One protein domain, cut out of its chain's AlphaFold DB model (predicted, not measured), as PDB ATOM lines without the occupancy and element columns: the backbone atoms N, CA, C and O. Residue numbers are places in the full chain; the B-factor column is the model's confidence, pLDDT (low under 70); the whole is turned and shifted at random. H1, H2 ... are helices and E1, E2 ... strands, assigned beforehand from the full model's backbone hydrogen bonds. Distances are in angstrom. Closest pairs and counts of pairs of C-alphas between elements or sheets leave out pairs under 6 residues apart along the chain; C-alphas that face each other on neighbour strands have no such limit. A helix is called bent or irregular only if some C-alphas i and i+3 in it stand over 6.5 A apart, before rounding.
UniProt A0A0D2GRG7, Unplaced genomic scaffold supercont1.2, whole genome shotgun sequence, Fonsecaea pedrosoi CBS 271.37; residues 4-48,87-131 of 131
ATOM      1  N   GLU A   4     128.400 151.990 112.300       97.04
ATOM      2  CA  GLU A   4     128.918 151.980 113.671       97.04
ATOM      3  C   GLU A   4     130.323 151.363 113.739       97.04
ATOM      4  O   GLU A   4     131.221 151.953 114.337       97.04
ATOM      5  N   GLU A   5     130.544 150.212 113.093       96.84
ATOM      6  CA  GLU A   5     131.866 149.577 113.017       96.84
ATOM      7  C   GLU A   5     132.889 150.490 112.329       96.84
ATOM      8  O   GLU A   5     134.025 150.595 112.792       96.84
ATOM      9  N   PHE A   6     132.480 151.181 111.262       97.07
ATOM     10  CA  PHE A   6     133.307 152.172 110.577       97.07
ATOM     11  C   PHE A   6     133.701 153.320 111.520       97.07
ATOM     12  O   PHE A   6     134.889 153.612 111.681       97.07
ATOM     13  N   CYS A   7     132.729 153.920 112.213       98.15
ATOM     14  CA  CYS A   7     132.975 154.993 113.175       98.15
ATOM     15  C   CYS A   7     133.915 154.545 114.300       98.15
ATOM     16  O   CYS A   7     134.870 155.246 114.628       98.15
ATOM     17  N   LEU A   8     133.682 153.365 114.880       98.07
ATOM     18  CA  LEU A   8     134.537 152.819 115.936       98.07
ATOM     19  C   LEU A   8     135.950 152.497 115.427       98.07
ATOM     20  O   LEU A   8     136.916 152.699 116.163       98.07
ATOM     21  N   GLY A   9     136.091 152.071 114.170       97.69
ATOM     22  CA  GLY A   9     137.386 151.897 113.513       97.69
ATOM     23  C   GLY A   9     138.178 153.205 113.405       97.69
ATOM     24  O   GLY A   9     139.366 153.233 113.730       97.69
ATOM     25  N   LEU A  10     137.520 154.309 113.033       97.90
ATOM     26  CA  LEU A  10     138.146 155.638 113.022       97.90
ATOM     27  C   LEU A  10     138.579 156.076 114.430       97.90
ATOM     28  O   LEU A  10     139.695 156.559 114.614       97.90
ATOM     29  N   VAL A  11     137.725 155.869 115.436       98.38
ATOM     30  CA  VAL A  11     138.039 156.198 116.839       98.38
ATOM     31  C   VAL A  11     139.250 155.414 117.335       98.38
ATOM     32  O   VAL A  11     140.127 155.975 117.989       98.38
ATOM     33  N   GLU A  12     139.327 154.131 116.998       98.40
ATOM     34  CA  GLU A  12     140.461 153.278 117.337       98.40
ATOM     35  C   GLU A  12     141.758 153.773 116.682       98.40
ATOM     36  O   GLU A  12     142.802 153.823 117.337       98.40
ATOM     37  N   ARG A  13     141.697 154.235 115.428       98.30
ATOM     38  CA  ARG A  13     142.851 154.853 114.764       98.30
ATOM     39  C   ARG A  13     143.303 156.132 115.474       98.30
ATOM     40  O   ARG A  13     144.498 156.284 115.731       98.30
ATOM     41  N   VAL A  14     142.372 157.013 115.845       98.35
ATOM     42  CA  VAL A  14     142.676 158.230 116.623       98.35
ATOM     43  C   VAL A  14     143.287 157.868 117.980       98.35
ATOM     44  O   VAL A  14     144.285 158.461 118.386       98.35
ATOM     45  N   ARG A  15     142.760 156.847 118.670       98.45
ATOM     46  CA  ARG A  15     143.300 156.365 119.950       98.45
ATOM     47  C   ARG A  15     144.761 155.943 119.841       98.45
ATOM     48  O   ARG A  15     145.549 156.267 120.730       98.45
ATOM     49  N   GLN A  16     145.118 155.215 118.785       98.39
ATOM     50  CA  GLN A  16     146.497 154.793 118.541       98.39
ATOM     51  C   GLN A  16     147.410 156.009 118.367       98.39
ATOM     52  O   GLN A  16     148.384 156.133 119.101       98.39
ATOM     53  N   ILE A  17     147.028 156.965 117.512       98.18
ATOM     54  CA  ILE A  17     147.790 158.208 117.290       98.18
ATOM     55  C   ILE A  17     147.977 158.987 118.597       98.18
ATOM     56  O   ILE A  17     149.082 159.417 118.923       98.18
ATOM     57  N   TYR A  18     146.914 159.124 119.391       97.79
ATOM     58  CA  TYR A  18     146.967 159.831 120.669       97.79
ATOM     59  C   TYR A  18     147.853 159.099 121.681       97.79
ATOM     60  O   TYR A  18     148.544 159.741 122.468       97.79
ATOM     61  N   THR A  19     147.860 157.765 121.655       98.03
ATOM     62  CA  THR A  19     148.733 156.945 122.505       98.03
ATOM     63  C   THR A  19     150.195 157.161 122.123       98.03
ATOM     64  O   THR A  19     151.012 157.456 122.994       98.03
ATOM     65  N   ASP A  20     150.503 157.089 120.828       97.81
ATOM     66  CA  ASP A  20     151.856 157.248 120.290       97.81
ATOM     67  C   ASP A  20     152.417 158.652 120.566       97.81
ATOM     68  O   ASP A  20     153.596 158.811 120.886       97.81
ATOM     69  N   ASN A  21     151.552 159.669 120.532       96.97
ATOM     70  CA  ASN A  21     151.902 161.062 120.811       96.97
ATOM     71  C   ASN A  21     151.785 161.453 122.297       96.97
ATOM     72  O   ASN A  21     151.960 162.626 122.636       96.97
ATOM     73  N   ASN A  22     151.479 160.505 123.193       96.72
ATOM     74  CA  ASN A  22     151.257 160.744 124.625       96.72
ATOM     75  C   ASN A  22     150.240 161.877 124.905       96.72
ATOM     76  O   ASN A  22     150.406 162.699 125.812       96.72
ATOM     77  N   GLN A  23     149.186 161.941 124.089       97.16
ATOM     78  CA  GLN A  23     148.079 162.884 124.209       97.16
ATOM     79  C   GLN A  23     147.011 162.361 125.177       97.16
ATOM     80  O   GLN A  23     146.881 161.167 125.442       97.16
ATOM     81  N   HIS A  24     146.214 163.277 125.727       97.28
ATOM     82  CA  HIS A  24     145.169 162.927 126.684       97.28
ATOM     83  C   HIS A  24     143.945 162.288 126.001       97.28
ATOM     84  O   HIS A  24     143.475 162.772 124.974       97.28
ATOM     85  N   MET A  25     143.379 161.242 126.612       97.94
ATOM     86  CA  MET A  25     142.341 160.396 125.997       97.94
ATOM     87  C   MET A  25     140.921 160.976 126.019       97.94
ATOM     88  O   MET A  25     140.037 160.419 125.375       97.94
ATOM     89  N   ALA A  26     140.679 162.110 126.687       98.19
ATOM     90  CA  ALA A  26     139.332 162.679 126.814       98.19
ATOM     91  C   ALA A  26     138.617 162.894 125.466       98.19
ATOM     92  O   ALA A  26     137.405 162.710 125.368       98.19
ATOM     93  N   ARG A  27     139.354 163.259 124.407       97.37
ATOM     94  CA  ARG A  27     138.774 163.409 123.063       97.37
ATOM     95  C   ARG A  27     138.421 162.066 122.427       97.37
ATOM     96  O   ARG A  27     137.372 161.969 121.804       97.37
ATOM     97  N   VAL A  28     139.252 161.041 122.616       98.30
ATOM     98  CA  VAL A  28     138.971 159.674 122.151       98.30
ATOM     99  C   VAL A  28     137.701 159.148 122.816       98.30
ATOM    100  O   VAL A  28     136.808 158.667 122.129       98.30
ATOM    101  N   GLU A  29     137.578 159.310 124.136       98.37
ATOM    102  CA  GLU A  29     136.388 158.909 124.897       98.37
ATOM    103  C   GLU A  29     135.130 159.653 124.426       98.37
ATOM    104  O   GLU A  29     134.054 159.062 124.292       98.37
ATOM    105  N   TRP A  30     135.265 160.948 124.130       98.46
ATOM    106  CA  TRP A  30     134.185 161.747 123.564       98.46
ATOM    107  C   TRP A  30     133.769 161.236 122.177       98.46
ATOM    108  O   TRP A  30     132.583 161.005 121.944       98.46
ATOM    109  N   LEU A  31     134.727 160.992 121.274       98.48
ATOM    110  CA  LEU A  31     134.454 160.471 119.931       98.48
ATOM    111  C   LEU A  31     133.821 159.077 119.978       98.48
ATOM    112  O   LEU A  31     132.830 158.844 119.292       98.48
ATOM    113  N   GLN A  32     134.320 158.184 120.837       98.32
ATOM    114  CA  GLN A  32     133.771 156.838 121.020       98.32
ATOM    115  C   GLN A  32     132.280 156.865 121.374       98.32
ATOM    116  O   GLN A  32     131.516 156.014 120.926       98.32
ATOM    117  N   LYS A  33     131.859 157.847 122.177       98.04
ATOM    118  CA  LYS A  33     130.465 158.010 122.593       98.04
ATOM    119  C   LYS A  33     129.597 158.689 121.535       98.04
ATOM    120  O   LYS A  33     128.418 158.363 121.423       98.04
ATOM    121  N   HIS A  34     130.140 159.686 120.841       98.43
ATOM    122  CA  HIS A  34     129.338 160.624 120.056       98.43
ATOM    123  C   HIS A  34     129.383 160.378 118.548       98.43
ATOM    124  O   HIS A  34     128.404 160.692 117.877       98.43
ATOM    125  N   LEU A  35     130.456 159.801 118.005       98.17
ATOM    126  CA  LEU A  35     130.584 159.606 116.560       98.17
ATOM    127  C   LEU A  35     129.544 158.607 116.009       98.17
ATOM    128  O   LEU A  35     128.791 159.012 115.124       98.17
ATOM    129  N   PRO A  36     129.373 157.388 116.572       97.60
ATOM    130  CA  PRO A  36     128.420 156.410 116.028       97.60
ATOM    131  C   PRO A  36     126.942 156.803 116.160       97.60
ATOM    132  O   PRO A  36     126.093 156.218 115.505       97.60
ATOM    133  N   ILE A  37     126.614 157.764 117.031       97.25
ATOM    134  CA  ILE A  37     125.241 158.285 117.173       97.25
ATOM    135  C   ILE A  37     124.995 159.537 116.323       97.25
ATOM    136  O   ILE A  37     123.850 159.962 116.197       97.25
ATOM    137  N   SER A  38     126.060 160.162 115.810       97.76
ATOM    138  CA  SER A  38     125.973 161.355 114.957       97.76
ATOM    139  C   SER A  38     125.898 160.993 113.477       97.76
ATOM    140  O   SER A  38     125.359 161.768 112.696       97.76
ATOM    141  N   LEU A  39     126.440 159.831 113.106       97.54
ATOM    142  CA  LEU A  39     126.430 159.278 111.756       97.54
ATOM    143  C   LEU A  39     125.603 157.993 111.802       97.54
ATOM    144  O   LEU A  39     126.044 156.991 112.369       97.54
ATOM    145  N   THR A  40     124.364 158.064 111.313       96.60
ATOM    146  CA  THR A  40     123.431 156.932 111.335       96.60
ATOM    147  C   THR A  40     122.558 156.898 110.090       96.60
ATOM    148  O   THR A  40     121.988 157.921 109.714       96.60
ATOM    149  N   GLY A  41     122.312 155.698 109.571       96.50
ATOM    150  CA  GLY A  41     121.313 155.452 108.526       96.50
ATOM    151  C   GLY A  41     121.884 155.407 107.112       96.50
ATOM    152  O   GLY A  41     121.115 155.253 106.163       96.50
ATOM    153  N   HIS A  42     123.205 155.474 106.981       97.49
ATOM    154  CA  HIS A  42     123.905 155.498 105.704       97.49
ATOM    155  C   HIS A  42     124.253 154.083 105.240       97.49
ATOM    156  O   HIS A  42     124.610 153.209 106.040       97.49
ATOM    157  N   GLN A  43     124.115 153.824 103.941       95.75
ATOM    158  CA  GLN A  43     124.337 152.486 103.394       95.75
ATOM    159  C   GLN A  43     125.791 152.307 102.946       95.75
ATOM    160  O   GLN A  43     126.371 153.232 102.374       95.75
ATOM    161  N   PRO A  44     126.386 151.111 103.130       97.11
ATOM    162  CA  PRO A  44     127.664 150.790 102.512       97.11
ATOM    163  C   PRO A  44     127.566 150.911 100.987       97.11
ATOM    164  O   PRO A  44     126.807 150.185 100.342       97.11
ATOM    165  N   THR A  45     128.364 151.805 100.421       96.61
ATOM    166  CA  THR A  45     128.411 152.138  98.999       96.61
ATOM    167  C   THR A  45     129.842 151.977  98.505       96.61
ATOM    168  O   THR A  45     130.790 152.229  99.246       96.61
ATOM    169  N   LEU A  46     130.015 151.507  97.266       97.04
ATOM    170  CA  LEU A  46     131.339 151.453  96.655       97.04
ATOM    171  C   LEU A  46     131.814 152.883  96.387       97.04
ATOM    172  O   LEU A  46     131.240 153.585  95.558       97.04
ATOM    173  N   THR A  47     132.873 153.272  97.073       97.02
ATOM    174  CA  THR A  47     133.515 154.582  96.981       97.02
ATOM    175  C   THR A  47     134.903 154.432  96.374       97.02
ATOM    176  O   THR A  47     135.586 153.437  96.630       97.02
ATOM    177  N   HIS A  48     135.340 155.431  95.621       97.58
ATOM    178  CA  HIS A  48     136.703 155.578  95.135       97.58
ATOM    179  C   HIS A  48     137.666 156.052  96.231       97.58
ATOM    180  O   HIS A  48     138.802 155.598  96.270       97.58
ATOM    181  N   ASP A  87     127.681 155.976 102.305       96.88
ATOM    182  CA  ASP A  87     127.393 156.775 101.097       96.88
ATOM    183  C   ASP A  87     127.890 158.235 101.148       96.88
ATOM    184  O   ASP A  87     128.326 158.763 100.124       96.88
ATOM    185  N   TYR A  88     127.949 158.861 102.326       97.75
ATOM    186  CA  TYR A  88     128.541 160.193 102.496       97.75
ATOM    187  C   TYR A  88     130.060 160.256 102.287       97.75
ATOM    188  O   TYR A  88     130.620 161.347 102.132       97.75
ATOM    189  N   PHE A  89     130.763 159.121 102.360       97.72
ATOM    190  CA  PHE A  89     132.221 159.098 102.474       97.72
ATOM    191  C   PHE A  89     132.900 159.616 101.209       97.72
ATOM    192  O   PHE A  89     133.907 160.309 101.316       97.72
ATOM    193  N   GLU A  90     132.332 159.355 100.028       97.63
ATOM    194  CA  GLU A  90     132.872 159.880  98.770       97.63
ATOM    195  C   GLU A  90     132.827 161.413  98.738       97.63
ATOM    196  O   GLU A  90     133.832 162.060  98.448       97.63
ATOM    197  N   TYR A  91     131.687 162.011  99.111       98.08
ATOM    198  CA  TYR A  91     131.554 163.468  99.161       98.08
ATOM    199  C   TYR A  91     132.504 164.081 100.198       98.08
ATOM    200  O   TYR A  91     133.193 165.060  99.903       98.08
ATOM    201  N   PHE A  92     132.603 163.473 101.386       97.85
ATOM    202  CA  PHE A  92     133.570 163.876 102.409       97.85
ATOM    203  C   PHE A  92     135.018 163.797 101.884       97.85
ATOM    204  O   PHE A  92     135.773 164.759 102.039       97.85
ATOM    205  N   ALA A  93     135.402 162.706 101.218       96.85
ATOM    206  CA  ALA A  93     136.737 162.537 100.649       96.85
ATOM    207  C   ALA A  93     137.033 163.615  99.594       96.85
ATOM    208  O   ALA A  93     138.066 164.288  99.673       96.85
ATOM    209  N   CYS A  94     136.099 163.874  98.670       97.20
ATOM    210  CA  CYS A  94     136.198 164.986  97.724       97.20
ATOM    211  C   CYS A  94     136.380 166.331  98.443       97.20
ATOM    212  O   CYS A  94     137.278 167.093  98.071       97.20
ATOM    213  N   TYR A  95     135.597 166.602  99.495       96.88
ATOM    214  CA  TYR A  95     135.667 167.846 100.265       96.88
ATOM    215  C   TYR A  95     137.069 168.110 100.829       96.88
ATOM    216  O   TYR A  95     137.552 169.242 100.756       96.88
ATOM    217  N   THR A  96     137.769 167.078 101.317       95.08
ATOM    218  CA  THR A  96     139.146 167.225 101.835       95.08
ATOM    219  C   THR A  96     140.148 167.739 100.791       95.08
ATOM    220  O   THR A  96     141.183 168.300 101.149       95.08
ATOM    221  N   SER A  97     139.827 167.602  99.499       93.22
ATOM    222  CA  SER A  97     140.662 168.032  98.372       93.22
ATOM    223  C   SER A  97     140.248 169.376  97.751       93.22
ATOM    224  O   SER A  97     140.921 169.879  96.841       93.22
ATOM    225  N   PHE A  98     139.146 169.982  98.209       95.06
ATOM    226  CA  PHE A  98     138.635 171.226  97.640       95.06
ATOM    227  C   PHE A  98     139.568 172.407  97.921       95.06
ATOM    228  O   PHE A  98     139.872 172.747  99.060       95.06
ATOM    229  N   ARG A  99     139.987 173.082  96.845       93.02
ATOM    230  CA  ARG A  99     140.854 174.272  96.903       93.02
ATOM    231  C   ARG A  99     140.104 175.597  96.840       93.02
ATOM    232  O   ARG A  99     140.716 176.636  97.059       93.02
ATOM    233  N   TRP A 100     138.806 175.568  96.530       94.69
ATOM    234  CA  TRP A 100     137.953 176.759  96.401       94.69
ATOM    235  C   TRP A 100     138.476 177.820  95.410       94.69
ATOM    236  O   TRP A 100     138.082 178.981  95.470       94.69
ATOM    237  N   ASP A 101     139.357 177.423  94.490       95.57
ATOM    238  CA  ASP A 101     139.998 178.273  93.480       95.57
ATOM    239  C   ASP A 101     139.478 177.998  92.056       95.57
ATOM    240  O   ASP A 101     139.928 178.613  91.090       95.57
ATOM    241  N   ASN A 102     138.537 177.062  91.917       94.24
ATOM    242  CA  ASN A 102     137.907 176.663  90.667       94.24
ATOM    243  C   ASN A 102     136.509 176.068  90.929       94.24
ATOM    244  O   ASN A 102     136.062 176.008  92.073       94.24
ATOM    245  N   ASP A 103     135.835 175.637  89.866       95.58
ATOM    246  CA  ASP A 103     134.460 175.127  89.860       95.58
ATOM    247  C   ASP A 103     134.318 173.639  90.233       95.58
ATOM    248  O   ASP A 103     133.210 173.107  90.243       95.58
ATOM    249  N   TRP A 104     135.415 172.946  90.559       95.09
ATOM    250  CA  TRP A 104     135.378 171.521  90.898       95.09
ATOM    251  C   TRP A 104     134.409 171.172  92.035       95.09
ATOM    252  O   TRP A 104     133.679 170.201  91.859       95.09
ATOM    253  N   PRO A 105     134.325 171.933  93.149       96.41
ATOM    254  CA  PRO A 105     133.326 171.664  94.183       96.41
ATOM    255  C   PRO A 105     131.890 171.633  93.640       96.41
ATOM    256  O   PRO A 105     131.115 170.756  93.999       96.41
ATOM    257  N   GLN A 106     131.552 172.541  92.720       96.28
ATOM    258  CA  GLN A 106     130.239 172.591  92.079       96.28
ATOM    259  C   GLN A 106     130.038 171.428  91.104       96.28
ATOM    260  O   GLN A 106     128.940 170.892  91.030       96.28
ATOM    261  N   ILE A 107     131.081 171.026  90.367       95.33
ATOM    262  CA  ILE A 107     131.015 169.863  89.472       95.33
ATOM    263  C   ILE A 107     130.809 168.569  90.264       95.33
ATOM    264  O   ILE A 107     130.037 167.724  89.825       95.33
ATOM    265  N   VAL A 108     131.434 168.424  91.437       96.45
ATOM    266  CA  VAL A 108     131.219 167.266  92.316       96.45
ATOM    267  C   VAL A 108     129.745 167.114  92.690       96.45
ATOM    268  O   VAL A 108     129.203 166.022  92.570       96.45
ATOM    269  N   GLU A 109     129.060 168.207  93.029       97.00
ATOM    270  CA  GLU A 109     127.627 168.182  93.369       97.00
ATOM    271  C   GLU A 109     126.695 167.930  92.168       97.00
ATOM    272  O   GLU A 109     125.497 167.723  92.349       97.00
ATOM    273  N   VAL A 110     127.211 167.917  90.931       96.71
ATOM    274  CA  VAL A 110     126.431 167.492  89.754       96.71
ATOM    275  C   VAL A 110     126.280 165.970  89.710       96.71
ATOM    276  O   VAL A 110     125.278 165.478  89.189       96.71
ATOM    277  N   PHE A 111     127.269 165.224  90.213       94.37
ATOM    278  CA  PHE A 111     127.305 163.763  90.096       94.37
ATOM    279  C   PHE A 111     127.374 163.014  91.438       94.37
ATOM    280  O   PHE A 111     127.222 161.794  91.436       94.37
ATOM    281  N   LEU A 112     127.570 163.707  92.563       96.42
ATOM    282  CA  LEU A 112     127.469 163.166  93.920       96.42
ATOM    283  C   LEU A 112     126.448 163.948  94.742       96.42
ATOM    284  O   LEU A 112     126.385 165.175  94.671       96.42
ATOM    285  N   ASP A 113     125.703 163.228  95.579       97.25
ATOM    286  CA  ASP A 113     124.845 163.845  96.583       97.25
ATOM    287  C   ASP A 113     125.711 164.551  97.648       97.25
ATOM    288  O   ASP A 113     126.680 163.964  98.144       97.25
ATOM    289  N   PRO A 114     125.400 165.807  98.015       97.69
ATOM    290  CA  PRO A 114     126.138 166.517  99.049       97.69
ATOM    291  C   PRO A 114     125.748 166.053 100.458       97.69
ATOM    292  O   PRO A 114     124.571 166.035 100.816       97.69
ATOM    293  N   TYR A 115     126.758 165.798 101.294       97.99
ATOM    294  CA  TYR A 115     126.618 165.399 102.704       97.99
ATOM    295  C   TYR A 115     127.362 166.371 103.637       97.99
ATOM    296  O   TYR A 115     128.400 166.032 104.221       97.99
ATOM    297  N   PRO A 116     126.914 167.638 103.747       97.53
ATOM    298  CA  PRO A 116     127.654 168.667 104.473       97.53
ATOM    299  C   PRO A 116     127.706 168.417 105.984       97.53
ATOM    300  O   PRO A 116     128.695 168.774 106.619       97.53
ATOM    301  N   VAL A 117     126.674 167.808 106.579       98.24
ATOM    302  CA  VAL A 117     126.643 167.541 108.026       98.24
ATOM    303  C   VAL A 117     127.668 166.470 108.375       98.24
ATOM    304  O   VAL A 117     128.513 166.683 109.240       98.24
ATOM    305  N   GLU A 118     127.642 165.360 107.649       98.46
ATOM    306  CA  GLU A 118     128.528 164.213 107.805       98.46
ATOM    307  C   GLU A 118     129.978 164.632 107.558       98.46
ATOM    308  O   GLU A 118     130.872 164.314 108.345       98.46
ATOM    309  N   THR A 119     130.198 165.451 106.527       98.30
ATOM    310  CA  THR A 119     131.506 166.037 106.221       98.30
ATOM    311  C   THR A 119     132.022 166.878 107.383       98.30
ATOM    312  O   THR A 119     133.144 166.675 107.844       98.30
ATOM    313  N   LEU A 120     131.215 167.801 107.914       97.94
ATOM    314  CA  LEU A 120     131.623 168.642 109.043       97.94
ATOM    315  C   LEU A 120     131.844 167.836 110.333       97.94
ATOM    316  O   LEU A 120     132.707 168.203 111.131       97.94
ATOM    317  N   VAL A 121     131.106 166.740 110.532       98.13
ATOM    318  CA  VAL A 121     131.300 165.806 111.654       98.13
ATOM    319  C   VAL A 121     132.615 165.029 111.517       98.13
ATOM    320  O   VAL A 121     133.313 164.847 112.515       98.13
ATOM    321  N   LEU A 122     132.983 164.602 110.304       97.84
ATOM    322  CA  LEU A 122     134.196 163.815 110.057       97.84
ATOM    323  C   LEU A 122     135.469 164.645 109.915       97.84
ATOM    324  O   LEU A 122     136.541 164.146 110.250       97.84
ATOM    325  N   MET A 123     135.390 165.905 109.488       97.61
ATOM    326  CA  MET A 123     136.573 166.755 109.289       97.61
ATOM    327  C   MET A 123     137.513 166.841 110.509       97.61
ATOM    328  O   MET A 123     138.728 166.744 110.326       97.61
ATOM    329  N   PRO A 124     137.028 166.972 111.761       96.68
ATOM    330  CA  PRO A 124     137.902 166.937 112.931       96.68
ATOM    331  C   PRO A 124     138.585 165.580 113.149       96.68
ATOM    332  O   PRO A 124     139.707 165.553 113.645       96.68
ATOM    333  N   VAL A 125     137.927 164.470 112.794       97.92
ATOM    334  CA  VAL A 125     138.495 163.112 112.882       97.92
ATOM    335  C   VAL A 125     139.548 162.913 111.796       97.92
ATOM    336  O   VAL A 125     140.627 162.401 112.069       97.92
ATOM    337  N   TYR A 126     139.270 163.383 110.580       96.41
ATOM    338  CA  TYR A 126     140.228 163.402 109.478       96.41
ATOM    339  C   TYR A 126     141.499 164.164 109.844       96.41
ATOM    340  O   TYR A 126     142.598 163.663 109.620       96.41
ATOM    341  N   HIS A 127     141.354 165.339 110.466       95.60
ATOM    342  CA  HIS A 127     142.497 166.101 110.957       95.60
ATOM    343  C   HIS A 127     143.312 165.298 111.969       95.60
ATOM    344  O   HIS A 127     144.521 165.240 111.831       95.60
ATOM    345  N   ASP A 128     142.685 164.646 112.949       95.22
ATOM    346  CA  ASP A 128     143.423 163.841 113.933       95.22
ATOM    347  C   ASP A 128     144.204 162.670 113.297       95.22
ATOM    348  O   ASP A 128     145.180 162.201 113.882       95.22
ATOM    349  N   ILE A 129     143.770 162.167 112.134       95.76
ATOM    350  CA  ILE A 129     144.378 161.001 111.477       95.76
ATOM    351  C   ILE A 129     145.465 161.389 110.469       95.76
ATOM    352  O   ILE A 129     146.482 160.695 110.385       95.76
ATOM    353  N   PHE A 130     145.251 162.456 109.699       91.19
ATOM    354  CA  PHE A 130     146.062 162.777 108.521       91.19
ATOM    355  C   PHE A 130     146.802 164.120 108.598       91.19
ATOM    356  O   PHE A 130     147.599 164.400 107.700       91.19
ATOM    357  N   MET A 131     146.568 164.948 109.629       84.74
ATOM    358  CA  MET A 131     147.183 166.280 109.784       84.74
ATOM    359  C   MET A 131     147.834 166.479 111.153       84.74
ATOM    360  O   MET A 131     149.038 166.815 111.164       84.74
TER     361      MET A 131
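AT A GLANCE: This is residues 4 to 48 and 87 to 131 of the 131 residues of an uncharacterized protein of Fonsecaea pedrosoi CBS 271.37 (UniProt A0A0D2GRG7). A helical hairpin of H1 and H2 makes one end of the model and the short helix H4 makes the other, with H3 and H5 between them; H5 bridges from H3 to H1. The strand E1 lies off to one side, with its end near H3 and before a cut in the chain. The printed part has 90 residues, with five named helices and one named strand in the order H1, H2, E1, H3, H4, H5, and its class is mostly helix. It is only just compact, close to loose, with a radius of gyration of the C-alphas of 14.4 A and spans of 42 by 30 by 20 A.

HOW THE PARTS SIT: H1, residues 4 to 20, and H2, residues 26 to 38, form a helical hairpin over a tight link of 5 residues. They touch at a shallow tilt of 13 degrees, opposite ways, and their closest C-alphas, those of Glu 4 and Pro 36, are 5.0 A apart. E1, residues 44 to 47, pairs with no named strand. H3, residues 88 to 96, comes nearest to E1 at the C-alphas of Glu 90 and Thr 47, 5.6 A apart. H3 and H4, residues 104 to 111, form a second helical hairpin; they only just touch, with 3 pairs of C-alphas within 8 A, at a shallow tilt of 17 degrees. Their closest C-alphas are those of Tyr 95 and Pro 105, 7.6 A apart. H5, residues 116 to 130, touches H3 at a steep tilt of 61 degrees, with the C-alphas of Phe 92 and Thr 119 closest at 4.8 A. Residues 125 to 129 of H5 touch residues 10 to 17 of H1 at a shallow tilt of 32 degrees, the same way, closest at the C-alphas of Val 14 and Ile 129, 6.1 A apart. H2 and H5 are close but not clearly touching, at 7.7 A between the C-alphas of Ser 38 and Val 121. The helix packing is mostly aligned, with 3 of 4 touching pairs at a shallow tilt. Every O i to N i+4 pair is within hydrogen-bond range in H1 and H3, against 7 of 9 in H2, 3 of 4 in H4 and 9 of 11 in H5.

IN THESE COORDINATES: H1 begins at C-alpha 4 (128.918, 151.980, 113.671) and is 24.4 A long. H2 measures 17.9 A and is irregular, with C-alphas 33 and 36 lying 7.1 A apart. E1 measures 8.9 A, H3 12.7 A and H4 11.2 A; H4 begins at C-alpha 104 (135.378, 171.521, 90.898). H5 measures 19.7 A, is only just irregular, with C-alphas 121 and 124 lying 6.8 A apart, and ends at C-alpha 130 (146.062, 162.777, 108.521).

THE WHOLE: The C-alphas farthest apart, those of Asn 22 and Val 110, are 43.3 A apart. Residues 49 to 86 are not printed, and C-alphas 48 and 87 are 11.1 A apart across the cut. Of the links printed whole, H3 to H4 is short and the others are tight. The mean pLDDT of the printed part is 96.9, and no printed residue is under 70.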